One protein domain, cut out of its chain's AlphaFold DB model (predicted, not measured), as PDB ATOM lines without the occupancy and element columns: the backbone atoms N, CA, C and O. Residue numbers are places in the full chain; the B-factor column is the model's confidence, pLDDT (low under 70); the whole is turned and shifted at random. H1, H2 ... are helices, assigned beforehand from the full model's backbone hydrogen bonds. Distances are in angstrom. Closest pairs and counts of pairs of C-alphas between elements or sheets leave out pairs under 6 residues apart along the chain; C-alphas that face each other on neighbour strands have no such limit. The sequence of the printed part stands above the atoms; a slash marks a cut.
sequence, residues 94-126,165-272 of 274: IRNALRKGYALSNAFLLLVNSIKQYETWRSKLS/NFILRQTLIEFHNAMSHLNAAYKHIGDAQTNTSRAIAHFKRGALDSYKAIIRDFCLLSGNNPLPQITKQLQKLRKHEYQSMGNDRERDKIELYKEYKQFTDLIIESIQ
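This is residues 94 to 126 and 165 to 272 of the 274 residues of an uncharacterized protein of Helicobacter sp. MIT 99-10781 (UniProt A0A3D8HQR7). A long helix, H4, runs nearly the full length of an elongated body of aligned helices; H2 and H3 pack along it, and H7 packs on H4 and H2 over part of their lengths. H5 folds back beside H7, tiny H6 sits at the turn between H5 and H7, short H1 sits at the corner before H2, and residues 220 to 225, of which 220 to 222 belong to H4, stick out at one end. The printed part has 141 residues with seven named helices, H1 to H7 in that order, and no named strand: the class is all helix. The whole is compact, with a radius of gyration of the C-alphas of 16.4 A and spans of 53 by 33 by 23 A.

H1, residues 94 to 97, begins at C-alpha 94, (113.326, 183.887, 278.431). H2, residues 103 to 123, is 30.2 A long, and H3, residues 169 to 186, is 25.2 A. H4, residues 192 to 222, is the longest helix at 45.4 A, from C-alpha 192 at (121.788, 185.337, 280.823). H5, residues 228 to 243, is 22.7 A long, and H6, residues 248 to 253, is 8.6 A. H7, residues 256 to 272, is 25.3 A long and ends at C-alpha 272, (107.745, 182.177, 237.823).

H2, H4 and H7 form a bundle, three helices side by side at shallow tilts. H2 touches H4 at 20 degrees, the same way, with Leu 111 and Ala 207 closest, their C-alphas 4.5 A apart. H7 touches H4 residues 207 to 218 alone, at 31 degrees, the same way; the closest C-alphas are those of Tyr 211 and Tyr 260, 6.2 A. H7 residues 261 to 268 touch H2 residues 114 to 121, with C-alphas 121 and 268 closest at 6.0 A. H3 and H4 form a helical hairpin at 8 degrees, opposite ways, with C-alphas 178 and 199 closest at 4.0 A. H5 touches H7 at 18 degrees, opposite ways; C-alphas 237 and 259 are closest, 7.2 A apart. H1 only just touches H3, with 3 pairs of C-alphas within 8 A, the closest those of Ile 94 and Tyr 186, 6.9 A. Every O i to N i+4 pair is within hydrogen-bond range in H2, H3, H4, H5 and H6; in H7 11 of 13 are, and H1 is too short for such a pair.

C-alphas 188 and 225 are the two farthest apart, 53.1 A. Residues 127 to 164 are not printed, and C-alphas 126 and 165 are 12.7 A apart across this cut. The links that are printed whole are tight. Mean pLDDT of the printed part is 86.2; 19 residues are under 70, among them 94 to 101 and 248 to 254.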
ATOM      1  N   ILE A  94     113.416 184.596 279.724       63.91
ATOM      2  CA  ILE A  94     113.326 183.887 278.431       63.91
ATOM      3  C   ILE A  94     111.887 183.840 277.937       63.91
ATOM      4  O   ILE A  94     111.626 184.138 276.773       63.91
ATOM      5  N   ARG A  95     110.934 183.545 278.830       65.94
ATOM      6  CA  ARG A  95     109.505 183.569 278.487       65.94
ATOM      7  C   ARG A  95     109.071 184.946 277.988       65.94
ATOM      8  O   ARG A  95     108.318 185.026 277.023       65.94
ATOM      9  N   ASN A  96     109.573 186.024 278.593       62.28
ATOM     10  CA  ASN A  96     109.311 187.383 278.120       62.28
ATOM     11  C   ASN A  96     110.073 187.715 276.831       62.28
ATOM     12  O   ASN A  96     109.500 188.351 275.955       62.28
ATOM     13  N   ALA A  97     111.315 187.253 276.668       59.91
ATOM     14  CA  ALA A  97     112.116 187.495 275.465       59.91
ATOM     15  C   ALA A  97     111.565 186.790 274.210       59.91
ATOM     16  O   ALA A  97     111.821 187.238 273.091       59.91
ATOM     17  N   LEU A  98     110.789 185.716 274.386       67.25
ATOM     18  CA  LEU A  98     110.057 185.045 273.307       67.25
ATOM     19  C   LEU A  98     108.723 185.725 272.962       67.25
ATOM     20  O   LEU A  98     108.135 185.400 271.932       67.25
ATOM     21  N   ARG A  99     108.248 186.693 273.762       69.12
ATOM     22  CA  ARG A  99     107.044 187.467 273.419       69.12
ATOM     23  C   ARG A  99     107.307 188.345 272.199       69.12
ATOM     24  O   ARG A  99     108.395 188.892 272.025       69.12
ATOM     25  N   LYS A 100     106.269 188.525 271.380       65.88
ATOM     26  CA  LYS A 100     106.307 189.379 270.186       65.88
ATOM     27  C   LYS A 100     106.807 190.786 270.535       65.88
ATOM     28  O   LYS A 100     106.345 191.387 271.501       65.88
ATOM     29  N   GLY A 101     107.723 191.308 269.721       66.81
ATOM     30  CA  GLY A 101     108.281 192.656 269.872       66.81
ATOM     31  C   GLY A 101     109.635 192.699 270.583       66.81
ATOM     32  O   GLY A 101     110.320 193.716 270.510       66.81
ATOM     33  N   TYR A 102     110.072 191.596 271.194       83.88
ATOM     34  CA  TYR A 102     111.399 191.500 271.804       83.88
ATOM     35  C   TYR A 102     112.461 191.098 270.778       83.88
ATOM     36  O   TYR A 102     112.187 190.344 269.841       83.88
ATOM     37  N   ALA A 103     113.701 191.555 270.979       86.44
ATOM     38  CA  ALA A 103     114.816 191.322 270.058       86.44
ATOM     39  C   ALA A 103     115.052 189.830 269.751       86.44
ATOM     40  O   ALA A 103     115.287 189.476 268.597       86.44
ATOM     41  N   LEU A 104     114.929 188.959 270.762       88.50
ATOM     42  CA  LEU A 104     115.049 187.509 270.601       88.50
ATOM     43  C   LEU A 104     113.935 186.936 269.717       88.50
ATOM     44  O   LEU A 104     114.239 186.249 268.743       88.50
ATOM     45  N   SER A 105     112.671 187.272 270.000       87.88
ATOM     46  CA  SER A 105     111.533 186.865 269.164       87.88
ATOM     47  C   SER A 105     111.676 187.331 267.709       87.88
ATOM     48  O   SER A 105     111.426 186.560 266.787       87.88
ATOM     49  N   ASN A 106     112.154 188.562 267.490       89.25
ATOM     50  CA  ASN A 106     112.315 189.135 266.155       89.25
ATOM     51  C   ASN A 106     113.444 188.438 265.385       89.25
ATOM     52  O   ASN A 106     113.299 188.163 264.196       89.25
ATOM     53  N   ALA A 107     114.554 188.122 266.060       92.12
ATOM     54  CA  ALA A 107     115.656 187.372 265.469       92.12
ATOM     55  C   ALA A 107     115.245 185.931 265.123       92.12
ATOM     56  O   ALA A 107     115.568 185.450 264.039       92.12
ATOM     57  N   PHE A 108     114.485 185.261 265.994       93.12
ATOM     58  CA  PHE A 108     113.956 183.933 265.687       93.12
ATOM     59  C   PHE A 108     112.950 183.974 264.527       93.12
ATOM     60  O   PHE A 108     113.043 183.174 263.601       93.12
ATOM     61  N   LEU A 109     112.038 184.950 264.505       91.81
ATOM     62  CA  LEU A 109     111.096 185.127 263.399       91.81
ATOM     63  C   LEU A 109     111.813 185.400 262.069       91.81
ATOM     64  O   LEU A 109     111.383 184.918 261.023       91.81
ATOM     65  N   LEU A 110     112.922 186.143 262.101       93.62
ATOM     66  CA  LEU A 110     113.768 186.362 260.933       93.62
ATOM     67  C   LEU A 110     114.332 185.040 260.387       93.62
ATOM     68  O   LEU A 110     114.217 184.801 259.187       93.62
ATOM     69  N   LEU A 111     114.862 184.172 261.257       96.12
ATOM     70  CA  LEU A 111     115.314 182.821 260.896       96.12
ATOM     71  C   LEU A 111     114.178 181.980 260.292       96.12
ATOM     72  O   LEU A 111     114.344 181.352 259.251       96.12
ATOM     73  N   VAL A 112     113.004 181.981 260.922       95.31
ATOM     74  CA  VAL A 112     111.833 181.235 260.433       95.31
ATOM     75  C   VAL A 112     111.432 181.707 259.036       95.31
ATOM     76  O   VAL A 112     111.181 180.896 258.145       95.31
ATOM     77  N   ASN A 113     111.377 183.020 258.823       95.44
ATOM     78  CA  ASN A 113     110.977 183.597 257.543       95.44
ATOM     79  C   ASN A 113     112.005 183.337 256.436       95.44
ATOM     80  O   ASN A 113     111.614 183.125 255.287       95.44
ATOM     81  N   SER A 114     113.302 183.345 256.752       97.31
ATOM     82  CA  SER A 114     114.346 183.023 255.779       97.31
ATOM     83  C   SER A 114     114.337 181.540 255.404       97.31
ATOM     84  O   SER A 114     114.502 181.219 254.229       97.31
ATOM     85  N   ILE A 115     114.080 180.642 256.368       97.38
ATOM     86  CA  ILE A 115     113.882 179.210 256.106       97.38
ATOM     87  C   ILE A 115     112.691 179.025 255.167       97.38
ATOM     88  O   ILE A 115     112.857 178.411 254.122       97.38
ATOM     89  N   LYS A 116     111.532 179.631 255.457       96.19
ATOM     90  CA  LYS A 116     110.341 179.543 254.589       96.19
ATOM     91  C   LYS A 116     110.589 180.047 253.164       96.19
ATOM     92  O   LYS A 116     110.079 179.473 252.201       96.19
ATOM     93  N   GLN A 117     111.369 181.116 253.003       96.56
ATOM     94  CA  GLN A 117     111.768 181.588 251.672       96.56
ATOM     95  C   GLN A 117     112.666 180.582 250.956       96.56
ATOM     96  O   GLN A 117     112.452 180.312 249.776       96.56
ATOM     97  N   TYR A 118     113.634 179.991 251.657       97.50
ATOM     98  CA  TYR A 118     114.474 178.943 251.087       97.50
ATOM     99  C   TYR A 118     113.653 177.691 250.737       97.50
ATOM    100  O   TYR A 118     113.825 177.141 249.655       97.50
ATOM    101  N   GLU A 119     112.694 177.288 251.572       96.25
ATOM    102  CA  GLU A 119     111.744 176.211 251.270       96.25
ATOM    103  C   GLU A 119     110.957 176.502 249.986       96.25
ATOM    104  O   GLU A 119     110.893 175.653 249.099       96.25
ATOM    105  N   THR A 120     110.435 177.726 249.856       95.88
ATOM    106  CA  THR A 120     109.703 178.194 248.665       95.88
ATOM    107  C   THR A 120     110.584 178.193 247.415       95.88
ATOM    108  O   THR A 120     110.136 177.832 246.329       95.88
ATOM    109  N   TRP A 121     111.850 178.591 247.546       95.38
ATOM    110  CA  TRP A 121     112.833 178.487 246.472       95.38
ATOM    111  C   TRP A 121     113.035 177.024 246.062       95.38
ATOM    112  O   TRP A 121     112.856 176.669 244.899       95.38
ATOM    113  N   ARG A 122     113.335 176.147 247.026       94.94
ATOM    114  CA  ARG A 122     113.624 174.726 246.792       94.94
ATOM    115  C   ARG A 122     112.435 173.937 246.258       94.94
ATOM    116  O   ARG A 122     112.658 172.967 245.536       94.94
ATOM    117  N   SER A 123     111.200 174.329 246.572       94.50
ATOM    118  CA  SER A 123     109.991 173.696 246.030       94.50
ATOM    119  C   SER A 123     109.739 174.037 244.560       94.50
ATOM    120  O   SER A 123     109.001 173.318 243.895       94.50
ATOM    121  N   LYS A 124     110.326 175.127 244.051       92.88
ATOM    122  CA  LYS A 124     110.209 175.551 242.648       92.88
ATOM    123  C   LYS A 124     111.268 174.926 241.735       92.88
ATOM    124  O   LYS A 124     111.192 175.090 240.523       92.88
ATOM    125  N   LEU A 125     112.263 174.239 242.292       92.06
ATOM    126  CA  LEU A 125     113.345 173.638 241.515       92.06
ATOM    127  C   LEU A 125     112.983 172.228 241.048       92.06
ATOM    128  O   LEU A 125     112.470 171.415 241.816       92.06
ATOM    129  N   SER A 126     113.326 171.915 239.798       91.50
ATOM    130  CA  SER A 126     113.253 170.547 239.281       91.50
ATOM    131  C   SER A 126     114.314 169.650 239.929       91.50
ATOM    132  O   SER A 126     115.339 170.127 240.428       91.50
ATOM    133  N   ASN A 165     116.780 168.990 250.109       86.75
ATOM    134  CA  ASN A 165     116.848 169.555 251.451       86.75
ATOM    135  C   ASN A 165     116.125 170.905 251.504       86.75
ATOM    136  O   ASN A 165     116.640 171.914 251.021       86.75
ATOM    137  N   PHE A 166     114.955 170.908 252.139       92.94
ATOM    138  CA  PHE A 166     114.120 172.094 252.350       92.94
ATOM    139  C   PHE A 166     114.630 173.019 253.462       92.94
ATOM    140  O   PHE A 166     114.302 174.194 253.473       92.94
ATOM    141  N   ILE A 167     115.499 172.528 254.349       94.00
ATOM    142  CA  ILE A 167     116.193 173.351 255.345       94.00
ATOM    143  C   ILE A 167     117.691 173.123 255.182       94.00
ATOM    144  O   ILE A 167     118.149 171.983 255.094       94.00
ATOM    145  N   LEU A 168     118.465 174.206 255.137       94.12
ATOM    146  CA  LEU A 168     119.918 174.113 255.056       94.12
ATOM    147  C   LEU A 168     120.500 173.547 256.347       94.12
ATOM    148  O   LEU A 168     120.196 174.016 257.445       94.12
ATOM    149  N   ARG A 169     121.448 172.620 256.194       93.12
ATOM    150  CA  ARG A 169     122.242 172.086 257.306       93.12
ATOM    151  C   ARG A 169     122.904 173.200 258.121       93.12
ATOM    152  O   ARG A 169     122.847 173.162 259.344       93.12
ATOM    153  N   GLN A 170     123.481 174.203 257.456       94.19
ATOM    154  CA  GLN A 170     124.121 175.337 258.131       94.19
ATOM    155  C   GLN A 170     123.126 176.129 258.990       94.19
ATOM    156  O   GLN A 170     123.416 176.453 260.136       94.19
ATOM    157  N   THR A 171     121.913 176.354 258.489       96.50
ATOM    158  CA  THR A 171     120.859 177.025 259.252       96.50
ATOM    159  C   THR A 171     120.447 176.219 260.492       96.50
ATOM    160  O   THR A 171     120.237 176.803 261.553       96.50
ATOM    161  N   LEU A 172     120.402 174.883 260.407       96.50
ATOM    162  CA  LEU A 172     120.169 174.020 261.576       96.50
ATOM    163  C   LEU A 172     121.325 174.065 262.588       96.50
ATOM    164  O   LEU A 172     121.075 173.990 263.789       96.50
ATOM    165  N   ILE A 173     122.573 174.216 262.131       95.88
ATOM    166  CA  ILE A 173     123.738 174.412 263.010       95.88
ATOM    167  C   ILE A 173     123.597 175.720 263.790       95.88
ATOM    168  O   ILE A 173     123.743 175.720 265.008       95.88
ATOM    169  N   GLU A 174     123.268 176.817 263.112       97.81
ATOM    170  CA  GLU A 174     123.072 178.112 263.768       97.81
ATOM    171  C   GLU A 174     121.872 178.094 264.725       97.81
ATOM    172  O   GLU A 174     121.960 178.623 265.832       97.81
ATOM    173  N   PHE A 175     120.776 177.416 264.367       97.31
ATOM    174  CA  PHE A 175     119.669 177.174 265.296       97.31
ATOM    175  C   PHE A 175     120.128 176.401 266.542       97.31
ATOM    176  O   PHE A 175     119.823 176.808 267.660       97.31
ATOM    177  N   HIS A 176     120.883 175.315 266.367       96.12
ATOM    178  CA  HIS A 176     121.407 174.519 267.476       96.12
ATOM    179  C   HIS A 176     122.326 175.341 268.394       96.12
ATOM    180  O   HIS A 176     122.168 175.310 269.612       96.12
ATOM    181  N   ASN A 177     123.221 176.149 267.821       95.44
ATOM    182  CA  ASN A 177     124.082 177.055 268.584       95.44
ATOM    183  C   ASN A 177     123.270 178.115 269.346       95.44
ATOM    184  O   ASN A 177     123.582 178.450 270.485       95.44
ATOM    185  N   ALA A 178     122.195 178.638 268.751       95.69
ATOM    186  CA  ALA A 178     121.309 179.561 269.451       95.69
ATOM    187  C   ALA A 178     120.587 178.879 270.625       95.69
ATOM    188  O   ALA A 178     120.522 179.439 271.721       95.69
ATOM    189  N   MET A 179     120.071 177.667 270.414       94.94
ATOM    190  CA  MET A 179     119.378 176.897 271.448       94.94
ATOM    191  C   MET A 179     120.294 176.506 272.605       94.94
ATOM    192  O   MET A 179     119.844 176.549 273.745       94.94
ATOM    193  N   SER A 180     121.567 176.179 272.361       92.44
ATOM    194  CA  SER A 180     122.508 175.876 273.447       92.44
ATOM    195  C   SER A 180     122.734 177.087 274.360       92.44
ATOM    196  O   SER A 180     122.702 176.947 275.583       92.44
ATOM    197  N   HIS A 181     122.842 178.296 273.795       91.62
ATOM    198  CA  HIS A 181     122.896 179.536 274.574       91.62
ATOM    199  C   HIS A 181     121.596 179.820 275.329       91.62
ATOM    200  O   HIS A 181     121.643 180.196 276.500       91.62
ATOM    201  N   LEU A 182     120.433 179.627 274.697       90.94
ATOM    202  CA  LEU A 182     119.154 179.797 275.392       90.94
ATOM    203  C   LEU A 182     118.972 178.772 276.511       90.94
ATOM    204  O   LEU A 182     118.476 179.138 277.569       90.94
ATOM    205  N   ASN A 183     119.420 177.530 276.321       88.75
ATOM    206  CA  ASN A 183     119.389 176.508 277.360       88.75
ATOM    207  C   ASN A 183     120.316 176.874 278.529       88.75
ATOM    208  O   ASN A 183     119.917 176.754 279.683       88.75
ATOM    209  N   ALA A 184     121.512 177.404 278.251       86.19
ATOM    210  CA  ALA A 184     122.406 177.924 279.286       86.19
ATOM    211  C   ALA A 184     121.759 179.082 280.067       86.19
ATOM    212  O   ALA A 184     121.736 179.053 281.294       86.19
ATOM    213  N   ALA A 185     121.151 180.054 279.377       84.69
ATOM    214  CA  ALA A 185     120.400 181.131 280.026       84.69
ATOM    215  C   ALA A 185     119.202 180.602 280.839       84.69
ATOM    216  O   ALA A 185     118.924 181.112 281.920       84.69
ATOM    217  N   TYR A 186     118.510 179.572 280.344       82.75
ATOM    218  CA  TYR A 186     117.349 178.959 281.000       82.75
ATOM    219  C   TYR A 186     117.738 178.233 282.290       82.75
ATOM    220  O   TYR A 186     116.995 178.256 283.269       82.75
ATOM    221  N   LYS A 187     118.924 177.620 282.300       78.00
ATOM    222  CA  LYS A 187     119.500 176.900 283.441       78.00
ATOM    223  C   LYS A 187     120.379 177.784 284.335       78.00
ATOM    224  O   LYS A 187     121.006 177.263 285.248       78.00
ATOM    225  N   HIS A 188     120.418 179.099 284.091       77.38
ATOM    226  CA  HIS A 188     121.238 180.073 284.833       77.38
ATOM    227  C   HIS A 188     122.743 179.765 284.808       77.38
ATOM    228  O   HIS A 188     123.468 180.040 285.761       77.38
ATOM    229  N   ILE A 189     123.220 179.203 283.697       77.00
ATOM    230  CA  ILE A 189     124.637 178.943 283.447       77.00
ATOM    231  C   ILE A 189     125.245 180.165 282.750       77.00
ATOM    232  O   ILE A 189     125.000 180.421 281.567       77.00
ATOM    233  N   GLY A 190     126.085 180.902 283.480       78.94
ATOM    234  CA  GLY A 190     126.730 182.121 282.989       78.94
ATOM    235  C   GLY A 190     125.776 183.318 282.889       78.94
ATOM    236  O   GLY A 190     124.677 183.310 283.439       78.94
ATOM    237  N   ASP A 191     126.202 184.372 282.189       84.06
ATOM    238  CA  ASP A 191     125.413 185.603 282.069       84.06
ATOM    239  C   ASP A 191     124.242 185.443 281.082       84.06
ATOM    240  O   ASP A 191     124.429 185.247 279.875       84.06
ATOM    241  N   ALA A 192     123.012 185.541 281.597       81.44
ATOM    242  CA  ALA A 192     121.788 185.337 280.823       81.44
ATOM    243  C   ALA A 192     121.630 186.360 279.686       81.44
ATOM    244  O   ALA A 192     121.151 186.009 278.602       81.44
ATOM    245  N   GLN A 193     122.056 187.610 279.897       83.12
ATOM    246  CA  GLN A 193     121.990 188.646 278.869       83.12
ATOM    247  C   GLN A 193     122.962 188.344 277.723       83.12
ATOM    248  O   GLN A 193     122.556 188.336 276.561       83.12
ATOM    249  N   THR A 194     124.207 187.995 278.043       87.31
ATOM    250  CA  THR A 194     125.234 187.591 277.076       87.31
ATOM    251  C   THR A 194     124.796 186.372 276.272       87.31
ATOM    252  O   THR A 194     124.894 186.376 275.044       87.31
ATOM    253  N   ASN A 195     124.266 185.337 276.929       88.44
ATOM    254  CA  ASN A 195     123.743 184.153 276.247       88.44
ATOM    255  C   ASN A 195     122.565 184.498 275.319       88.44
ATOM    256  O   ASN A 195     122.533 184.056 274.171       88.44
ATOM    257  N   THR A 196     121.647 185.361 275.760       88.25
ATOM    258  CA  THR A 196     120.533 185.831 274.922       88.25
ATOM    259  C   THR A 196     121.041 186.598 273.695       88.25
ATOM    260  O   THR A 196     120.591 186.347 272.577       88.25
ATOM    261  N   SER A 197     122.025 187.487 273.862       88.31
ATOM    262  CA  SER A 197     122.651 188.220 272.753       88.31
ATOM    263  C   SER A 197     123.358 187.293 271.759       88.31
ATOM    264  O   SER A 197     123.237 187.490 270.549       88.31
ATOM    265  N   ARG A 198     124.047 186.251 272.240       90.81
ATOM    266  CA  ARG A 198     124.666 185.236 271.372       90.81
ATOM    267  C   ARG A 198     123.619 184.445 270.591       90.81
ATOM    268  O   ARG A 198     123.780 184.270 269.385       90.81
ATOM    269  N   ALA A 199     122.519 184.046 271.228       93.62
ATOM    270  CA  ALA A 199     121.417 183.371 270.545       93.62
ATOM    271  C   ALA A 199     120.816 184.227 269.415       93.62
ATOM    272  O   ALA A 199     120.626 183.736 268.302       93.62
ATOM    273  N   ILE A 200     120.601 185.530 269.655       92.00
ATOM    274  CA  ILE A 200     120.164 186.490 268.623       92.00
ATOM    275  C   ILE A 200     121.151 186.508 267.449       92.00
ATOM    276  O   ILE A 200     120.729 186.445 266.293       92.00
ATOM    277  N   ALA A 201     122.456 186.592 267.726       91.50
ATOM    278  CA  ALA A 201     123.480 186.614 266.686       91.50
ATOM    279  C   ALA A 201     123.465 185.334 265.834       91.50
ATOM    280  O   ALA A 201     123.545 185.420 264.609       91.50
ATOM    281  N   HIS A 202     123.303 184.166 266.458       95.81
ATOM    282  CA  HIS A 202     123.188 182.889 265.756       95.81
ATOM    283  C   HIS A 202     121.926 182.805 264.888       95.81
ATOM    284  O   HIS A 202     122.025 182.485 263.706       95.81
ATOM    285  N   PHE A 203     120.752 183.201 265.391       95.50
ATOM    286  CA  PHE A 203     119.542 183.258 264.558       95.50
ATOM    287  C   PHE A 203     119.708 184.170 263.340       95.50
ATOM    288  O   PHE A 203     119.365 183.792 262.220       95.50
ATOM    289  N   LYS A 204     120.294 185.352 263.544       92.88
ATOM    290  CA  LYS A 204     120.621 186.285 262.465       92.88
ATOM    291  C   LYS A 204     121.579 185.655 261.437       92.88
ATOM    292  O   LYS A 204     121.359 185.803 260.236       92.88
ATOM    293  N   ARG A 205     122.627 184.943 261.870       92.81
ATOM    294  CA  ARG A 205     123.557 184.236 260.963       92.81
ATOM    295  C   ARG A 205     122.851 183.144 260.165       92.81
ATOM    296  O   ARG A 205     122.923 183.171 258.940       92.81
ATOM    297  N   GLY A 206     122.078 182.290 260.835       96.06
ATOM    298  CA  GLY A 206     121.301 181.237 260.179       96.06
ATOM    299  C   GLY A 206     120.326 181.784 259.135       96.06
ATOM    300  O   GLY A 206     120.134 181.157 258.090       96.06
ATOM    301  N   ALA A 207     119.775 182.981 259.373       95.81
ATOM    302  CA  ALA A 207     118.925 183.658 258.405       95.81
ATOM    303  C   ALA A 207     119.679 184.112 257.147       95.81
ATOM    304  O   ALA A 207     119.222 183.884 256.025       95.81
ATOM    305  N   LEU A 208     120.865 184.710 257.320       93.50
ATOM    306  CA  LEU A 208     121.736 185.073 256.197       93.50
ATOM    307  C   LEU A 208     122.184 183.850 255.406       93.50
ATOM    308  O   LEU A 208     122.252 183.934 254.184       93.50
ATOM    309  N   ASP A 209     122.459 182.727 256.069       95.56
ATOM    310  CA  ASP A 209     122.836 181.488 255.389       95.56
ATOM    311  C   ASP A 209     121.723 181.000 254.455       95.56
ATOM    312  O   ASP A 209     122.005 180.622 253.316       95.56
ATOM    313  N   SER A 210     120.456 181.093 254.884       97.38
ATOM    314  CA  SER A 210     119.303 180.800 254.022       97.38
ATOM    315  C   SER A 210     119.243 181.723 252.806       97.38
ATOM    316  O   SER A 210     119.168 181.237 251.679       97.38
ATOM    317  N   TYR A 211     119.345 183.043 252.999       96.12
ATOM    318  CA  TYR A 211     119.293 183.989 251.880       96.12
ATOM    319  C   TYR A 211     120.463 183.820 250.905       96.12
ATOM    320  O   TYR A 211     120.276 183.785 249.687       96.12
ATOM    321  N   LYS A 212     121.682 183.667 251.427       94.00
ATOM    322  CA  LYS A 212     122.891 183.472 250.620       94.00
ATOM    323  C   LYS A 212     122.844 182.176 249.819       94.00
ATOM    324  O   LYS A 212     123.355 182.157 248.702       94.00
ATOM    325  N   ALA A 213     122.232 181.119 250.349       95.56
ATOM    326  CA  ALA A 213     122.052 179.881 249.602       95.56
ATOM    327  C   ALA A 213     121.107 180.052 248.409       95.56
ATOM    328  O   ALA A 213     121.443 179.565 247.340       95.56
ATOM    329  N   ILE A 214     119.992 180.784 248.552       95.62
ATOM    330  CA  ILE A 214     119.088 181.093 247.425       95.62
ATOM    331  C   ILE A 214     119.864 181.809 246.314       95.62
ATOM    332  O   ILE A 214     119.825 181.402 245.156       95.62
ATOM    333  N   ILE A 215     120.615 182.853 246.679       93.12
ATOM    334  CA  ILE A 215     121.403 183.646 245.728       93.12
ATOM    335  C   ILE A 215     122.465 182.779 245.045       93.12
ATOM    336  O   ILE A 215     122.614 182.828 243.825       93.12
ATOM    337  N   ARG A 216     123.196 181.963 245.815       91.94
ATOM    338  CA  ARG A 216     124.210 181.051 245.276       91.94
ATOM    339  C   ARG A 216     123.585 180.041 244.321       91.94
ATOM    340  O   ARG A 216     124.076 179.908 243.208       91.94
ATOM    341  N   ASP A 217     122.520 179.361 244.734       93.50
ATOM    342  CA  ASP A 217     121.809 178.379 243.917       93.50
ATOM    343  C   ASP A 217     121.345 179.013 242.596       93.50
ATOM    344  O   ASP A 217     121.589 178.459 241.525       93.50
ATOM    345  N   PHE A 218     120.763 180.214 242.653       92.00
ATOM    346  CA  PHE A 218     120.371 180.974 241.468       92.00
ATOM    347  C   PHE A 218     121.556 181.263 240.536       92.00
ATOM    348  O   PHE A 218     121.461 181.031 239.329       92.00
ATOM    349  N   CYS A 219     122.685 181.739 241.069       88.31
ATOM    350  CA  CYS A 219     123.888 181.990 240.272       88.31
ATOM    351  C   CYS A 219     124.442 180.702 239.646       88.31
ATOM    352  O   CYS A 219     124.821 180.703 238.475       88.31
ATOM    353  N   LEU A 220     124.447 179.591 240.389       89.62
ATOM    354  CA  LEU A 220     124.884 178.291 239.878       89.62
ATOM    355  C   LEU A 220     124.000 177.813 238.721       89.62
ATOM    356  O   LEU A 220     124.524 177.261 237.754       89.62
ATOM    357  N   LEU A 221     122.687 178.027 238.795       89.50
ATOM    358  CA  LEU A 221     121.752 177.657 237.730       89.50
ATOM    359  C   LEU A 221     121.819 178.600 236.521       89.50
ATOM    360  O   LEU A 221     121.738 178.136 235.390       89.50
ATOM    361  N   SER A 222     122.038 179.897 236.746       84.62
ATOM    362  CA  SER A 222     122.124 180.911 235.680       84.62
ATOM    363  C   SER A 222     123.408 180.817 234.842       84.62
ATOM    364  O   SER A 222     123.516 181.439 233.783       84.62
ATOM    365  N   GLY A 223     124.408 180.062 235.312       73.88
ATOM    366  CA  GLY A 223     125.701 179.937 234.642       73.88
ATOM    367  C   GLY A 223     126.407 181.289 234.502       73.88
ATOM    368  O   GLY A 223     126.394 182.106 235.420       73.88
ATOM    369  N   ASN A 224     127.013 181.536 233.338       63.28
ATOM    370  CA  ASN A 224     127.765 182.768 233.067       63.28
ATOM    371  C   ASN A 224     126.887 183.965 232.661       63.28
ATOM    372  O   ASN A 224     127.424 185.047 232.438       63.28
ATOM    373  N   ASN A 225     125.561 183.797 232.581       69.31
ATOM    374  CA  ASN A 225     124.641 184.825 232.082       69.31
ATOM    375  C   ASN A 225     123.543 185.206 233.101       69.31
ATOM    376  O   ASN A 225     122.359 185.164 232.763       69.31
ATOM    377  N   PRO A 226     123.873 185.584 234.353       72.12
ATOM    378  CA  PRO A 226     122.868 186.127 235.260       72.12
ATOM    379  C   PRO A 226     122.303 187.445 234.708       72.12
ATOM    380  O   PRO A 226     123.026 188.255 234.123       72.12
ATOM    381  N   LEU A 227     121.008 187.691 234.936       75.56
ATOM    382  CA  LEU A 227     120.352 188.937 234.532       75.56
ATOM    383  C   LEU A 227     121.137 190.160 235.059       75.56
ATOM    384  O   LEU A 227     121.427 190.212 236.259       75.56
ATOM    385  N   PRO A 228     121.431 191.185 234.233       80.00
ATOM    386  CA  PRO A 228     122.240 192.335 234.650       80.00
ATOM    387  C   PRO A 228     121.733 193.043 235.914       80.00
ATOM    388  O   PRO A 228     122.537 193.527 236.713       80.00
ATOM    389  N   GLN A 229     120.410 193.082 236.129       80.94
ATOM    390  CA  GLN A 229     119.822 193.657 237.345       80.94
ATOM    391  C   GLN A 229     120.226 192.880 238.606       80.94
ATOM    392  O   GLN A 229     120.547 193.490 239.625       80.94
ATOM    393  N   ILE A 230     120.257 191.545 238.520       82.19
ATOM    394  CA  ILE A 230     120.598 190.655 239.630       82.19
ATOM    395  C   ILE A 230     122.078 190.818 239.966       82.19
ATOM    396  O   ILE A 230     122.435 190.964 241.132       82.19
ATOM    397  N   THR A 231     122.933 190.905 238.946       83.19
ATOM    398  CA  THR A 231     124.369 191.164 239.114       83.19
ATOM    399  C   THR A 231     124.631 192.496 239.819       83.19
ATOM    400  O   THR A 231     125.392 192.538 240.786       83.19
ATOM    401  N   LYS A 232     123.964 193.582 239.397       86.06
ATOM    402  CA  LYS A 232     124.102 194.902 240.038       86.06
ATOM    403  C   LYS A 232     123.625 194.894 241.494       86.06
ATOM    404  O   LYS A 232     124.299 195.450 242.361       86.06
ATOM    405  N   GLN A 233     122.485 194.259 241.776       87.62
ATOM    406  CA  GLN A 233     121.963 194.145 243.141       87.62
ATOM    407  C   GLN A 233     122.884 193.310 244.037       87.62
ATOM    408  O   GLN A 233     123.202 193.744 245.144       87.62
ATOM    409  N   LEU A 234     123.398 192.180 243.541       88.12
ATOM    410  CA  LEU A 234     124.358 191.350 244.268       88.12
ATOM    411  C   LEU A 234     125.644 192.122 244.593       88.12
ATOM    412  O   LEU A 234     126.127 192.051 245.722       88.12
ATOM    413  N   GLN A 235     126.186 192.885 243.639       88.31
ATOM    414  CA  GLN A 235     127.369 193.724 243.866       88.31
ATOM    415  C   GLN A 235     127.128 194.777 244.955       88.31
ATOM    416  O   GLN A 235     127.961 194.929 245.850       88.31
ATOM    417  N   LYS A 236     125.981 195.472 244.915       88.94
ATOM    418  CA  LYS A 236     125.598 196.450 245.945       88.94
ATOM    419  C   LYS A 236     125.528 195.795 247.326       88.94
ATOM    420  O   LYS A 236     126.148 196.280 248.269       88.94
ATOM    421  N   LEU A 237     124.828 194.671 247.420       89.06
ATOM    422  CA  LEU A 237     124.613 193.957 248.671       89.06
ATOM    423  C   LEU A 237     125.923 193.388 249.248       89.06
ATOM    424  O   LEU A 237     126.175 193.509 250.446       89.06
ATOM    425  N   ARG A 238     126.825 192.873 248.402       88.62
ATOM    426  CA  ARG A 238     128.176 192.465 248.831       88.62
ATOM    427  C   ARG A 238     129.024 193.638 249.304       88.62
ATOM    428  O   ARG A 238     129.745 193.500 250.287       88.62
ATOM    429  N   LYS A 239     128.932 194.797 248.646       87.56
ATOM    430  CA  LYS A 239     129.634 196.009 249.084       87.56
ATOM    431  C   LYS A 239     129.179 196.431 250.484       87.56
ATOM    432  O   LYS A 239     130.031 196.653 251.339       87.56
ATOM    433  N   HIS A 240     127.871 196.475 250.732       85.75
ATOM    434  CA  HIS A 240     127.311 196.775 252.055       85.75
ATOM    435  C   HIS A 240     127.754 195.763 253.125       85.75
ATOM    436  O   HIS A 240     128.126 196.141 254.237       85.75
ATOM    437  N   GLU A 241     127.770 194.470 252.787       84.25
ATOM    438  CA  GLU A 241     128.272 193.426 253.682       84.25
ATOM    439  C   GLU A 241     129.750 193.656 254.042       84.25
ATOM    440  O   GLU A 241     130.101 193.649 255.221       84.25
ATOM    441  N   TYR A 242     130.610 193.918 253.054       85.56
ATOM    442  CA  TYR A 242     132.037 194.141 253.295       85.56
ATOM    443  C   TYR A 242     132.324 195.419 254.081       85.56
ATOM    444  O   TYR A 242     133.191 195.418 254.951       85.56
ATOM    445  N   GLN A 243     131.564 196.485 253.833       83.69
ATOM    446  CA  GLN A 243     131.675 197.740 254.581       83.69
ATOM    447  C   GLN A 243     131.246 197.602 256.050       83.69
ATOM    448  O   GLN A 243     131.676 198.390 256.885       83.69
ATOM    449  N   SER A 244     130.432 196.593 256.373       78.44
ATOM    450  CA  SER A 244     129.958 196.307 257.732       78.44
ATOM    451  C   SER A 244     130.661 195.112 258.392       78.44
ATOM    452  O   SER A 244     130.224 194.616 259.437       78.44
ATOM    453  N   MET A 245     131.756 194.605 257.811       76.69
ATOM    454  CA  MET A 245     132.559 193.554 258.443       76.69
ATOM    455  C   MET A 245     133.236 194.071 259.715       76.69
ATOM    456  O   MET A 245     133.820 195.146 259.732       76.69
ATOM    457  N   GLY A 246     133.148 193.289 260.794       69.81
ATOM    458  CA  GLY A 246     133.726 193.646 262.092       69.81
ATOM    459  C   GLY A 246     132.989 194.762 262.845       69.81
ATOM    460  O   GLY A 246     133.409 195.109 263.944       69.81
ATOM    461  N   ASN A 247     131.892 195.304 262.300       73.31
ATOM    462  CA  ASN A 247     131.110 196.364 262.933       73.31
ATOM    463  C   ASN A 247     129.612 196.021 262.940       73.31
ATOM    464  O   ASN A 247     128.849 196.414 262.054       73.31
ATOM    465  N   ASP A 248     129.186 195.301 263.979       62.81
ATOM    466  CA  ASP A 248     127.798 194.853 264.136       62.81
ATOM    467  C   ASP A 248     126.802 196.021 264.240       62.81
ATOM    468  O   ASP A 248     125.660 195.893 263.801       62.81
ATOM    469  N   ARG A 249     127.233 197.193 264.740       64.81
ATOM    470  CA  ARG A 249     126.385 198.398 264.783       64.81
ATOM    471  C   ARG A 249     126.077 198.919 263.383       64.81
ATOM    472  O   ARG A 249     124.938 199.276 263.116       64.81
ATOM    473  N   GLU A 250     127.066 198.960 262.494       65.50
ATOM    474  CA  GLU A 250     126.845 199.348 261.094       65.50
ATOM    475  C   GLU A 250     126.021 198.296 260.345       65.50
ATOM    476  O   GLU A 250     125.114 198.638 259.590       65.50
ATOM    477  N   ARG A 251     126.243 197.007 260.624       65.00
ATOM    478  CA  ARG A 251     125.443 195.919 260.042       65.00
ATOM    479  C   ARG A 251     123.959 196.014 260.402       65.00
ATOM    480  O   ARG A 251     123.110 195.820 259.533       65.00
ATOM    481  N   ASP A 252     123.656 196.319 261.663       64.19
ATOM    482  CA  ASP A 252     122.279 196.484 262.132       64.19
ATOM    483  C   ASP A 252     121.641 197.791 261.619       64.19
ATOM    484  O   ASP A 252     120.436 197.812 261.370       64.19
ATOM    485  N   LYS A 253     122.427 198.851 261.373       60.22
ATOM    486  CA  LYS A 253     121.947 200.105 260.757       60.22
ATOM    487  C   LYS A 253     121.574 199.967 259.284       60.22
ATOM    488  O   LYS A 253     120.639 200.619 258.838       60.22
ATOM    489  N   ILE A 254     122.298 199.144 258.528       60.47
ATOM    490  CA  ILE A 254     122.097 198.995 257.075       60.47
ATOM    491  C   ILE A 254     120.839 198.160 256.758       60.47
ATOM    492  O   ILE A 254     120.485 197.976 255.599       60.47
ATOM    493  N   GLU A 255     120.135 197.651 257.778       76.19
ATOM    494  CA  GLU A 255     118.999 196.736 257.614       76.19
ATOM    495  C   GLU A 255     119.328 195.591 256.638       76.19
ATOM    496  O   GLU A 255     118.471 195.140 255.880       76.19
ATOM    497  N   LEU A 256     120.579 195.104 256.664       83.12
ATOM    498  CA  LEU A 256     121.147 194.188 255.666       83.12
ATOM    499  C   LEU A 256     120.245 192.968 255.407       83.12
ATOM    500  O   LEU A 256     120.077 192.524 254.277       83.12
ATOM    501  N   TYR A 257     119.602 192.454 256.455       85.75
ATOM    502  CA  TYR A 257     118.652 191.342 256.373       85.75
ATOM    503  C   TYR A 257     117.424 191.644 255.503       85.75
ATOM    504  O   TYR A 257     116.938 190.753 254.808       85.75
ATOM    505  N   LYS A 258     116.921 192.885 255.521       88.19
ATOM    506  CA  LYS A 258     115.824 193.315 254.646       88.19
ATOM    507  C   LYS A 258     116.282 193.397 253.195       88.19
ATOM    508  O   LYS A 258     115.540 192.946 252.330       88.19
ATOM    509  N   GLU A 259     117.493 193.898 252.935       90.50
ATOM    510  CA  GLU A 259     118.059 193.919 251.578       90.50
ATOM    511  C   GLU A 259     118.218 192.496 251.022       90.50
ATOM    512  O   GLU A 259     117.789 192.225 249.901       90.50
ATOM    513  N   TYR A 260     118.756 191.563 251.821       92.81
ATOM    514  CA  TYR A 260     118.837 190.147 251.445       92.81
ATOM    515  C   TYR A 260     117.463 189.555 251.146       92.81
ATOM    516  O   TYR A 260     117.300 188.945 250.094       92.81
ATOM    517  N   LYS A 261     116.479 189.771 252.029       93.38
ATOM    518  CA  LYS A 261     115.105 189.302 251.826       93.38
ATOM    519  C   LYS A 261     114.511 189.825 250.517       93.38
ATOM    520  O   LYS A 261     113.999 189.043 249.728       93.38
ATOM    521  N   GLN A 262     114.564 191.137 250.291       92.44
ATOM    522  CA  GLN A 262     114.012 191.749 249.079       92.44
ATOM    523  C   GLN A 262     114.684 191.186 247.827       92.44
ATOM    524  O   GLN A 262     114.022 190.904 246.833       92.44
ATOM    525  N   PHE A 263     116.000 190.984 247.884       93.38
ATOM    526  CA  PHE A 263     116.737 190.418 246.770       93.38
ATOM    527  C   PHE A 263     116.366 188.953 246.499       93.38
ATOM    528  O   PHE A 263     116.197 188.568 245.342       93.38
ATOM    529  N   THR A 264     116.181 188.136 247.538       94.62
ATOM    530  CA  THR A 264     115.743 186.745 247.367       94.62
ATOM    531  C   THR A 264     114.295 186.634 246.911       94.62
ATOM    532  O   THR A 264     114.007 185.761 246.096       94.62
ATOM    533  N   ASP A 265     113.408 187.532 247.348       93.12
ATOM    534  CA  ASP A 265     112.035 187.622 246.833       93.12
ATOM    535  C   ASP A 265     112.049 187.886 245.312       93.12
ATOM    536  O   ASP A 265     111.436 187.136 244.551       93.12
ATOM    537  N   LEU A 266     112.850 188.857 244.845       90.62
ATOM    538  CA  LEU A 266     113.023 189.146 243.411       90.62
ATOM    539  C   LEU A 266     113.537 187.935 242.616       90.62
ATOM    540  O   LEU A 266     113.069 187.668 241.509       90.62
ATOM    541  N   ILE A 267     114.494 187.185 243.173       91.44
ATOM    542  CA  ILE A 267     115.000 185.948 242.561       91.44
ATOM    543  C   ILE A 267     113.876 184.908 242.439       91.44
ATOM    544  O   ILE A 267     113.670 184.347 241.362       91.44
ATOM    545  N   ILE A 268     113.126 184.672 243.517       91.12
ATOM    546  CA  ILE A 268     112.041 183.681 243.577       91.12
ATOM    547  C   ILE A 268     110.895 184.022 242.607       91.12
ATOM    548  O   ILE A 268     110.276 183.112 242.042       91.12
ATOM    549  N   GLU A 269     110.597 185.308 242.420       87.50
ATOM    550  CA  GLU A 269     109.611 185.804 241.452       87.50
ATOM    551  C   GLU A 269     110.096 185.656 240.005       87.50
ATOM    552  O   GLU A 269     109.309 185.316 239.122       87.50
ATOM    553  N   SER A 270     111.393 185.860 239.746       82.00
ATOM    554  CA  SER A 270     111.944 185.807 238.385       82.00
ATOM    555  C   SER A 270     111.804 184.437 237.710       82.00
ATOM    556  O   SER A 270     111.647 184.371 236.494       82.00
ATOM    557  N   ILE A 271     111.781 183.354 238.493       76.12
ATOM    558  CA  ILE A 271     111.609 181.983 237.986       76.12
ATOM    559  C   ILE A 271     110.147 181.666 237.633       76.12
ATOM    560  O   ILE A 271     109.897 180.776 236.837       76.12
ATOM    561  N   GLN A 272     109.161 182.403 238.162       59.03
ATOM    562  CA  GLN A 272     107.745 182.177 237.823       59.03
ATOM    563  C   GLN A 272     107.359 182.670 236.423       59.03
ATOM    564  O   GLN A 272     106.254 182.390 235.970       59.03
TER     565      GLN A 272